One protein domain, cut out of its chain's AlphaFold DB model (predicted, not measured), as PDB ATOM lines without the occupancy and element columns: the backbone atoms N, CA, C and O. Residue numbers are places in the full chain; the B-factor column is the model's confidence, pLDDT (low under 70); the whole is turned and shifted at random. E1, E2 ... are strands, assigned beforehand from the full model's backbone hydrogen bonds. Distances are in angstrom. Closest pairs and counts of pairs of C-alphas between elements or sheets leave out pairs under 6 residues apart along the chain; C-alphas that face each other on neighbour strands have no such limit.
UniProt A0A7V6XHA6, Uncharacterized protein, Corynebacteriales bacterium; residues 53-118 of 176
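This is residues 53 to 118 of the 176 residues of an uncharacterized protein of Corynebacteriales bacterium (UniProt A0A7V6XHA6). What shape appears? After a leading stretch, residues 53 to 68, three long strands make a twisted antiparallel ribbon, a meander in which each strand neighbours the one before, with a long loop, residues 76 to 90, at one end. What is its make-up? The 66 printed residues hold E1, E2 and E3, in that order along the chain and across the sheet; the class is all strand, with 29 residues in strands, under half. The whole is loose, radius of gyration of the C-alphas 15.4 A, spanning 47 by 24 by 18 A.

How do E1, residues 69 to 75, and E2, residues 91 to 101, pair? This hairpin is antiparallel at 156 degrees; N 73 and O 95, 2.9 A apart, are within hydrogen-bond range. What follows? E2, which bends by 53 degrees at residue 97, and E3, residues 107 to 117, form an antiparallel hairpin at 160 degrees, with N 98 and O 110 within hydrogen-bond range at 2.8 A.

Where does E1 begin? C-alpha 69 is at (22.151, 7.889, 67.673). Where does E3 end? C-alpha 117 is at (4.810, 16.968, 73.214); E1, E2 and E3 measure 16.6 A, 29.3 A and 30.4 A from first to last C-alpha.

How large is it? The two farthest C-alphas, of Asn 86 and Asn 104, are 47.1 A apart; the printed part has no cut. Which link is long? E1 to E2, residues 76 to 90, is long, with pLDDT under 70.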
ATOM      1  N   GLY A  53       9.848  -3.645  61.716       71.38
ATOM      2  CA  GLY A  53      10.764  -3.813  60.589       71.38
ATOM      3  C   GLY A  53      12.142  -4.290  61.050       71.38
ATOM      4  O   GLY A  53      12.260  -5.096  61.974       71.38
ATOM      5  N   ASP A  54      13.184  -3.708  60.466       77.00
ATOM      6  CA  ASP A  54      14.576  -4.033  60.785       77.00
ATOM      7  C   ASP A  54      15.131  -3.214  61.967       77.00
ATOM      8  O   ASP A  54      16.337  -3.201  62.206       77.00
ATOM      9  N   PHE A  55      14.291  -2.486  62.717       77.88
ATOM     10  CA  PHE A  55      14.766  -1.558  63.749       77.88
ATOM     11  C   PHE A  55      15.546  -2.255  64.863       77.88
ATOM     12  O   PHE A  55      16.556  -1.721  65.304       77.88
ATOM     13  N   TYR A  56      15.112  -3.444  65.286       80.25
ATOM     14  CA  TYR A  56      15.792  -4.242  66.313       80.25
ATOM     15  C   TYR A  56      16.856  -5.192  65.755       80.25
ATOM     16  O   TYR A  56      17.473  -5.921  66.529       80.25
ATOM     17  N   GLN A  57      17.078  -5.202  64.437       80.44
ATOM     18  CA  GLN A  57      18.183  -5.970  63.878       80.44
ATOM     19  C   GLN A  57      19.507  -5.337  64.279       80.44
ATOM     20  O   GLN A  57      19.656  -4.111  64.290       80.44
ATOM     21  N   GLU A  58      20.468  -6.197  64.601       78.69
ATOM     22  CA  GLU A  58      21.790  -5.760  65.006       78.69
ATOM     23  C   GLU A  58      22.458  -4.971  63.866       78.69
ATOM     24  O   GLU A  58      22.543  -5.456  62.732       78.69
ATOM     25  N   PRO A  59      22.902  -3.731  64.121       79.06
ATOM     26  CA  PRO A  59      23.585  -2.946  63.110       79.06
ATOM     27  C   PRO A  59      24.959  -3.555  62.804       79.06
ATOM     28  O   PRO A  59      25.763  -3.766  63.707       79.06
ATOM     29  N   THR A  60      25.268  -3.755  61.519       79.88
ATOM     30  CA  THR A  60      26.568  -4.276  61.047       79.88
ATOM     31  C   THR A  60      27.756  -3.421  61.511       79.88
ATOM     32  O   THR A  60      28.868  -3.915  61.661       79.88
ATOM     33  N   SER A  61      27.519  -2.130  61.756       81.81
ATOM     34  CA  SER A  61      28.485  -1.202  62.342       81.81
ATOM     35  C   SER A  61      27.765  -0.077  63.079       81.81
ATOM     36  O   SER A  61      26.736   0.409  62.605       81.81
ATOM     37  N   PHE A  62      28.329   0.387  64.191       84.19
ATOM     38  CA  PHE A  62      27.820   1.522  64.957       84.19
ATOM     39  C   PHE A  62      28.975   2.350  65.550       84.19
ATOM     40  O   PHE A  62      30.091   1.836  65.682       84.19
ATOM     41  N   PRO A  63      28.743   3.635  65.885       84.62
ATOM     42  CA  PRO A  63      29.759   4.481  66.505       84.62
ATOM     43  C   PRO A  63      30.270   3.879  67.819       84.62
ATOM     44  O   PRO A  63      29.499   3.331  68.599       84.62
ATOM     45  N   LYS A  64      31.572   3.988  68.092       81.81
ATOM     46  CA  LYS A  64      32.149   3.485  69.356       81.81
ATOM     47  C   LYS A  64      32.058   4.492  70.506       81.81
ATOM     48  O   LYS A  64      32.243   4.114  71.658       81.81
ATOM     49  N   GLU A  65      31.744   5.745  70.191       84.06
ATOM     50  CA  GLU A  65      31.473   6.804  71.162       84.06
ATOM     51  C   GLU A  65      30.117   6.581  71.834       84.06
ATOM     52  O   GLU A  65      29.136   6.273  71.154       84.06
ATOM     53  N   ALA A  66      30.047   6.759  73.152       81.44
ATOM     54  CA  ALA A  66      28.796   6.680  73.900       81.44
ATOM     55  C   ALA A  66      27.850   7.846  73.551       81.44
ATOM     56  O   ALA A  66      28.288   8.968  73.294       81.44
ATOM     57  N   GLY A  67      26.540   7.587  73.551       78.19
ATOM     58  CA  GLY A  67      25.502   8.604  73.361       78.19
ATOM     59  C   GLY A  67      25.216   8.994  71.908       78.19
ATOM     60  O   GLY A  67      24.508   9.971  71.667       78.19
ATOM     61  N   LYS A  68      25.730   8.258  70.918       86.19
ATOM     62  CA  LYS A  68      25.443   8.513  69.500       86.19
ATOM     63  C   LYS A  68      24.187   7.783  69.054       86.19
ATOM     64  O   LYS A  68      24.001   6.607  69.355       86.19
ATOM     65  N   VAL A  69      23.350   8.470  68.284       86.19
ATOM     66  CA  VAL A  69      22.151   7.889  67.673       86.19
ATOM     67  C   VAL A  69      22.545   7.034  66.467       86.19
ATOM     68  O   VAL A  69      23.257   7.494  65.580       86.19
ATOM     69  N   ILE A  70      22.064   5.792  66.441       85.25
ATOM     70  CA  ILE A  70      22.268   4.812  65.370       85.25
ATOM     71  C   ILE A  70      21.066   4.806  64.421       85.25
ATOM     72  O   ILE A  70      21.234   4.884  63.207       85.25
ATOM     73  N   ARG A  71      19.843   4.716  64.962       85.75
ATOM     74  CA  ARG A  71      18.585   4.690  64.191       85.75
ATOM     75  C   ARG A  71      17.475   5.397  64.954       85.75
ATOM     76  O   ARG A  71      17.407   5.297  66.176       85.75
ATOM     77  N   THR A  72      16.557   6.016  64.223       86.00
ATOM     78  CA  THR A  72      15.329   6.594  64.777       86.00
ATOM     79  C   THR A  72      14.144   6.109  63.962       86.00
ATOM     80  O   THR A  72      14.193   6.128  62.734       86.00
ATOM     81  N   GLN A  73      13.080   5.687  64.636       83.75
ATOM     82  CA  GLN A  73      11.841   5.276  63.993       83.75
ATOM     83  C   GLN A  73      10.646   5.897  64.704       83.75
ATOM     84  O   GLN A  73      10.469   5.744  65.914       83.75
ATOM     85  N   ASP A  74       9.794   6.563  63.935       82.38
ATOM     86  CA  ASP A  74       8.551   7.114  64.452       82.38
ATOM     87  C   ASP A  74       7.554   5.988  64.709       82.38
ATOM     88  O   ASP A  74       7.355   5.108  63.869       82.38
ATOM     89  N   PHE A  75       6.906   6.017  65.871       72.44
ATOM     90  CA  PHE A  75       5.821   5.099  66.177       72.44
ATOM     91  C   PHE A  75       4.596   5.877  66.634       72.44
ATOM     92  O   PHE A  75       4.640   6.741  67.511       72.44
ATOM     93  N   LYS A  76       3.459   5.539  66.034       61.59
ATOM     94  CA  LYS A  76       2.162   6.048  66.461       61.59
ATOM     95  C   LYS A  76       1.629   5.094  67.526       61.59
ATOM     96  O   LYS A  76       0.956   4.119  67.212       61.59
ATOM     97  N   GLY A  77       2.022   5.322  68.777       59.78
ATOM     98  CA  GLY A  77       1.433   4.628  69.923       59.78
ATOM     99  C   GLY A  77      -0.004   5.099  70.153       59.78
ATOM    100  O   GLY A  77      -0.297   6.283  69.976       59.78
ATOM    101  N   LEU A  78      -0.900   4.185  70.547       54.88
ATOM    102  CA  LEU A  78      -2.243   4.528  71.018       54.88
ATOM    103  C   LEU A  78      -2.130   5.229  72.381       54.88
ATOM    104  O   LEU A  78      -2.383   4.636  73.428       54.88
ATOM    105  N   PHE A  79      -1.747   6.503  72.377       61.25
ATOM    106  CA  PHE A  79      -1.830   7.375  73.545       61.25
ATOM    107  C   PHE A  79      -3.285   7.818  73.709       61.25
ATOM    108  O   PHE A  79      -3.647   8.956  73.414       61.25
ATOM    109  N   VAL A  80      -4.144   6.873  74.090       53.56
ATOM    110  CA  VAL A  80      -5.575   7.117  74.282       53.56
ATOM    111  C   VAL A  80      -5.749   7.851  75.599       53.56
ATOM    112  O   VAL A  80      -5.324   7.368  76.650       53.56
ATOM    113  N   SER A  81      -6.366   9.029  75.550       54.06
ATOM    114  CA  SER A  81      -6.755   9.724  76.767       54.06
ATOM    115  C   SER A  81      -7.762   8.875  77.552       54.06
ATOM    116  O   SER A  81      -8.736   8.389  76.970       54.06
ATOM    117  N   PRO A  82      -7.628   8.775  78.887       55.16
ATOM    118  CA  PRO A  82      -8.641   8.167  79.746       55.16
ATOM    119  C   PRO A  82     -10.032   8.802  79.587       55.16
ATOM    120  O   PRO A  82     -11.030   8.199  79.968       55.16
ATOM    121  N   LYS A  83     -10.114  10.022  79.028       56.44
ATOM    122  CA  LYS A  83     -11.356  10.790  78.866       56.44
ATOM    123  C   LYS A  83     -12.148  10.486  77.586       56.44
ATOM    124  O   LYS A  83     -13.183  11.112  77.376       56.44
ATOM    125  N   GLY A  84     -11.721   9.541  76.744       49.34
ATOM    126  CA  GLY A  84     -12.545   9.066  75.627       49.34
ATOM    127  C   GLY A  84     -11.764   8.590  74.405       49.34
ATOM    128  O   GLY A  84     -10.636   9.004  74.156       49.34
ATOM    129  N   LYS A  85     -12.421   7.743  73.600       53.44
ATOM    130  CA  LYS A  85     -11.867   7.049  72.420       53.44
ATOM    131  C   LYS A  85     -11.357   7.967  71.291       53.44
ATOM    132  O   LYS A  85     -10.716   7.465  70.378       53.44
ATOM    133  N   ASN A  86     -11.603   9.280  71.366       52.50
ATOM    134  CA  ASN A  86     -11.299  10.243  70.299       52.50
ATOM    135  C   ASN A  86     -10.281  11.327  70.687       52.50
ATOM    136  O   ASN A  86      -9.983  12.188  69.863       52.50
ATOM    137  N   THR A  87      -9.733  11.298  71.904       53.66
ATOM    138  CA  THR A  87      -8.720  12.276  72.318       53.66
ATOM    139  C   THR A  87      -7.379  11.571  72.423       53.66
ATOM    140  O   THR A  87      -7.058  10.953  73.438       53.66
ATOM    141  N   GLN A  88      -6.604  11.619  71.341       59.91
ATOM    142  CA  GLN A  88      -5.199  11.231  71.378       59.91
ATOM    143  C   GLN A  88      -4.438  12.297  72.170       59.91
ATOM    144  O   GLN A  88      -4.668  13.493  71.975       59.91
ATOM    145  N   TYR A  89      -3.552  11.891  73.079       62.28
ATOM    146  CA  TYR A  89      -2.661  12.864  73.700       62.28
ATOM    147  C   TYR A  89      -1.836  13.571  72.607       62.28
ATOM    148  O   TYR A  89      -1.360  12.889  71.695       62.28
ATOM    149  N   PRO A  90      -1.647  14.904  72.685       69.19
ATOM    150  CA  PRO A  90      -0.859  15.682  71.727       69.19
ATOM    151  C   PRO A  90       0.640  15.414  71.938       69.19
ATOM    152  O   PRO A  90       1.400  16.269  72.389       69.19
ATOM    153  N   LEU A  91       1.057  14.172  71.701       72.25
ATOM    154  CA  LEU A  91       2.423  13.711  71.857       72.25
ATOM    155  C   LEU A  91       2.787  12.742  70.734       72.25
ATOM    156  O   LEU A  91       1.993  11.907  70.296       72.25
ATOM    157  N   THR A  92       4.009  12.892  70.242       75.88
ATOM    158  CA  THR A  92       4.602  12.054  69.202       75.88
ATOM    159  C   THR A  92       5.632  11.131  69.833       75.88
ATOM    160  O   THR A  92       6.403  11.550  70.694       75.88
ATOM    161  N   GLY A  93       5.629   9.860  69.431       80.88
ATOM    162  CA  GLY A  93       6.585   8.865  69.905       80.88
ATOM    163  C   GLY A  93       7.659   8.590  68.862       80.88
ATOM    164  O   GLY A  93       7.348   8.292  67.707       80.88
ATOM    165  N   LYS A  94       8.927   8.644  69.272       83.31
ATOM    166  CA  LYS A  94      10.072   8.189  68.477       83.31
ATOM    167  C   LYS A  94      10.821   7.111  69.244       83.31
ATOM    168  O   LYS A  94      11.135   7.285  70.414       83.31
ATOM    169  N   ARG A  95      11.109   5.985  68.607       84.31
ATOM    170  CA  ARG A  95      12.063   4.993  69.110       84.31
ATOM    171  C   ARG A  95      13.439   5.380  68.618       84.31
ATOM    172  O   ARG A  95      13.589   5.755  67.459       84.31
ATOM    173  N   VAL A  96      14.426   5.276  69.491       86.44
ATOM    174  CA  VAL A  96      15.806   5.643  69.187       86.44
ATOM    175  C   VAL A  96      16.704   4.489  69.592       86.44
ATOM    176  O   VAL A  96      16.622   4.005  70.717       86.44
ATOM    177  N   MET A  97      17.543   4.041  68.669       86.94
ATOM    178  CA  MET A  97      18.670   3.160  68.935       86.94
ATOM    179  C   MET A  97      19.908   4.037  69.080       86.94
ATOM    180  O   MET A  97      20.180   4.851  68.200       86.94
ATOM    181  N   TYR A  98      20.646   3.889  70.171       88.00
ATOM    182  CA  TYR A  98      21.819   4.688  70.496       88.00
ATOM    183  C   TYR A  98      22.910   3.834  71.139       88.00
ATOM    184  O   TYR A  98      22.663   2.729  71.615       88.00
ATOM    185  N   THR A  99      24.133   4.340  71.143       86.06
ATOM    186  CA  THR A  99      25.286   3.665  71.736       86.06
ATOM    187  C   THR A  99      25.337   3.923  73.238       86.06
ATOM    188  O   THR A  99      25.239   5.060  73.698       86.06
ATOM    189  N   SER A 100      25.492   2.865  74.025       80.69
ATOM    190  CA  SER A 100      25.622   2.939  75.479       80.69
ATOM    191  C   SER A 100      26.804   2.099  75.943       80.69
ATOM    192  O   SER A 100      27.175   1.127  75.289       80.69
ATOM    193  N   THR A 101      27.395   2.476  77.071       82.44
ATOM    194  CA  THR A 101      28.519   1.752  77.664       82.44
ATOM    195  C   THR A 101      28.000   0.855  78.779       82.44
ATOM    196  O   THR A 101      27.313   1.309  79.691       82.44
ATOM    197  N   THR A 102      28.312  -0.436  78.699       78.12
ATOM    198  CA  THR A 102      28.013  -1.398  79.768       78.12
ATOM    199  C   THR A 102      28.884  -1.142  80.999       78.12
ATOM    200  O   THR A 102      29.945  -0.529  80.900       78.12
ATOM    201  N   SER A 103      28.502  -1.693  82.155       77.81
ATOM    202  CA  SER A 103      29.323  -1.664  83.382       77.81
ATOM    203  C   SER A 103      30.734  -2.230  83.190       77.81
ATOM    204  O   SER A 103      31.638  -1.915  83.952       77.81
ATOM    205  N   ASN A 104      30.915  -3.064  82.165       78.56
ATOM    206  CA  ASN A 104      32.175  -3.719  81.836       78.56
ATOM    207  C   ASN A 104      33.004  -2.917  80.813       78.56
ATOM    208  O   ASN A 104      33.996  -3.429  80.303       78.56
ATOM    209  N   GLY A 105      32.584  -1.696  80.460       80.19
ATOM    210  CA  GLY A 105      33.297  -0.812  79.531       80.19
ATOM    211  C   GLY A 105      33.079  -1.113  78.043       80.19
ATOM    212  O   GLY A 105      33.706  -0.483  77.198       80.19
ATOM    213  N   LEU A 106      32.196  -2.056  77.691       81.44
ATOM    214  CA  LEU A 106      31.878  -2.360  76.291       81.44
ATOM    215  C   LEU A 106      30.796  -1.417  75.755       81.44
ATOM    216  O   LEU A 106      29.735  -1.307  76.376       81.44
ATOM    217  N   THR A 107      31.032  -0.803  74.590       82.25
ATOM    218  CA  THR A 107      30.019  -0.031  73.853       82.25
ATOM    219  C   THR A 107      29.080  -0.970  73.102       82.25
ATOM    220  O   THR A 107      29.523  -1.744  72.252       82.25
ATOM    221  N   ILE A 108      27.783  -0.877  73.384       81.81
ATOM    222  CA  ILE A 108      26.730  -1.686  72.760       81.81
ATOM    223  C   ILE A 108      25.589  -0.803  72.227       81.81
ATOM    224  O   ILE A 108      25.345   0.281  72.768       81.81
ATOM    225  N   PRO A 109      24.867  -1.243  71.180       83.12
ATOM    226  CA  PRO A 109      23.638  -0.595  70.752       83.12
ATOM    227  C   PRO A 109      22.498  -0.918  71.733       83.12
ATOM    228  O   PRO A 109      22.187  -2.079  71.996       83.12
ATOM    229  N   THR A 110      21.845   0.123  72.236       83.69
ATOM    230  CA  THR A 110      20.690   0.062  73.141       83.69
ATOM    231  C   THR A 110      19.531   0.848  72.536       83.69
ATOM    232  O   THR A 110      19.737   1.753  71.730       83.69
ATOM    233  N   THR A 111      18.291   0.520  72.900       83.88
ATOM    234  CA  THR A 111      17.102   1.235  72.411       83.88
ATOM    235  C   THR A 111      16.327   1.911  73.534       83.88
ATOM    236  O   THR A 111      16.232   1.366  74.630       83.88
ATOM    237  N   GLY A 112      15.700   3.045  73.232       81.06
ATOM    238  CA  GLY A 112      14.748   3.740  74.100       81.06
ATOM    239  C   GLY A 112      13.589   4.350  73.308       81.06
ATOM    240  O   GLY A 112      13.550   4.263  72.076       81.06
ATOM    241  N   ALA A 113      12.639   4.980  74.007       81.94
ATOM    242  CA  ALA A 113      11.656   5.865  73.383       81.94
ATOM    243  C   ALA A 113      11.785   7.281  73.909       81.94
ATOM    244  O   ALA A 113      11.977   7.518  75.098       81.94
ATOM    245  N   LEU A 114      11.578   8.200  72.983       81.50
ATOM    246  CA  LEU A 114      11.418   9.612  73.197       81.50
ATOM    247  C   LEU A 114       9.953   9.967  72.934       81.50
ATOM    248  O   LEU A 114       9.398   9.621  71.888       81.50
ATOM    249  N   LEU A 115       9.333  10.647  73.892       82.06
ATOM    250  CA  LEU A 115       7.987  11.190  73.755       82.06
ATOM    251  C   LEU A 115       8.100  12.709  73.674       82.06
ATOM    252  O   LEU A 115       8.515  13.348  74.637       82.06
ATOM    253  N   ASN A 116       7.722  13.274  72.530       81.25
ATOM    254  CA  ASN A 116       7.777  14.708  72.287       81.25
ATOM    255  C   ASN A 116       6.362  15.295  72.332       81.25
ATOM    256  O   ASN A 116       5.528  14.895  71.508       81.25
ATOM    257  N   PRO A 117       6.070  16.237  73.244       76.62
ATOM    258  CA  PRO A 117       4.810  16.968  73.214       76.62
ATOM    259  C   PRO A 117       4.717  17.790  71.922       76.62
ATOM    260  O   PRO A 117       5.715  18.332  71.452       76.62
ATOM    261  N   THR A 118       3.527  17.876  71.327       73.62
ATOM    262  CA  THR A 118       3.286  18.709  70.134       73.62
ATOM    263  C   THR A 118       2.872  20.137  70.481       73.62
ATOM    264  O   THR A 118       2.689  20.944  69.577       73.62
TER     265      THR A 118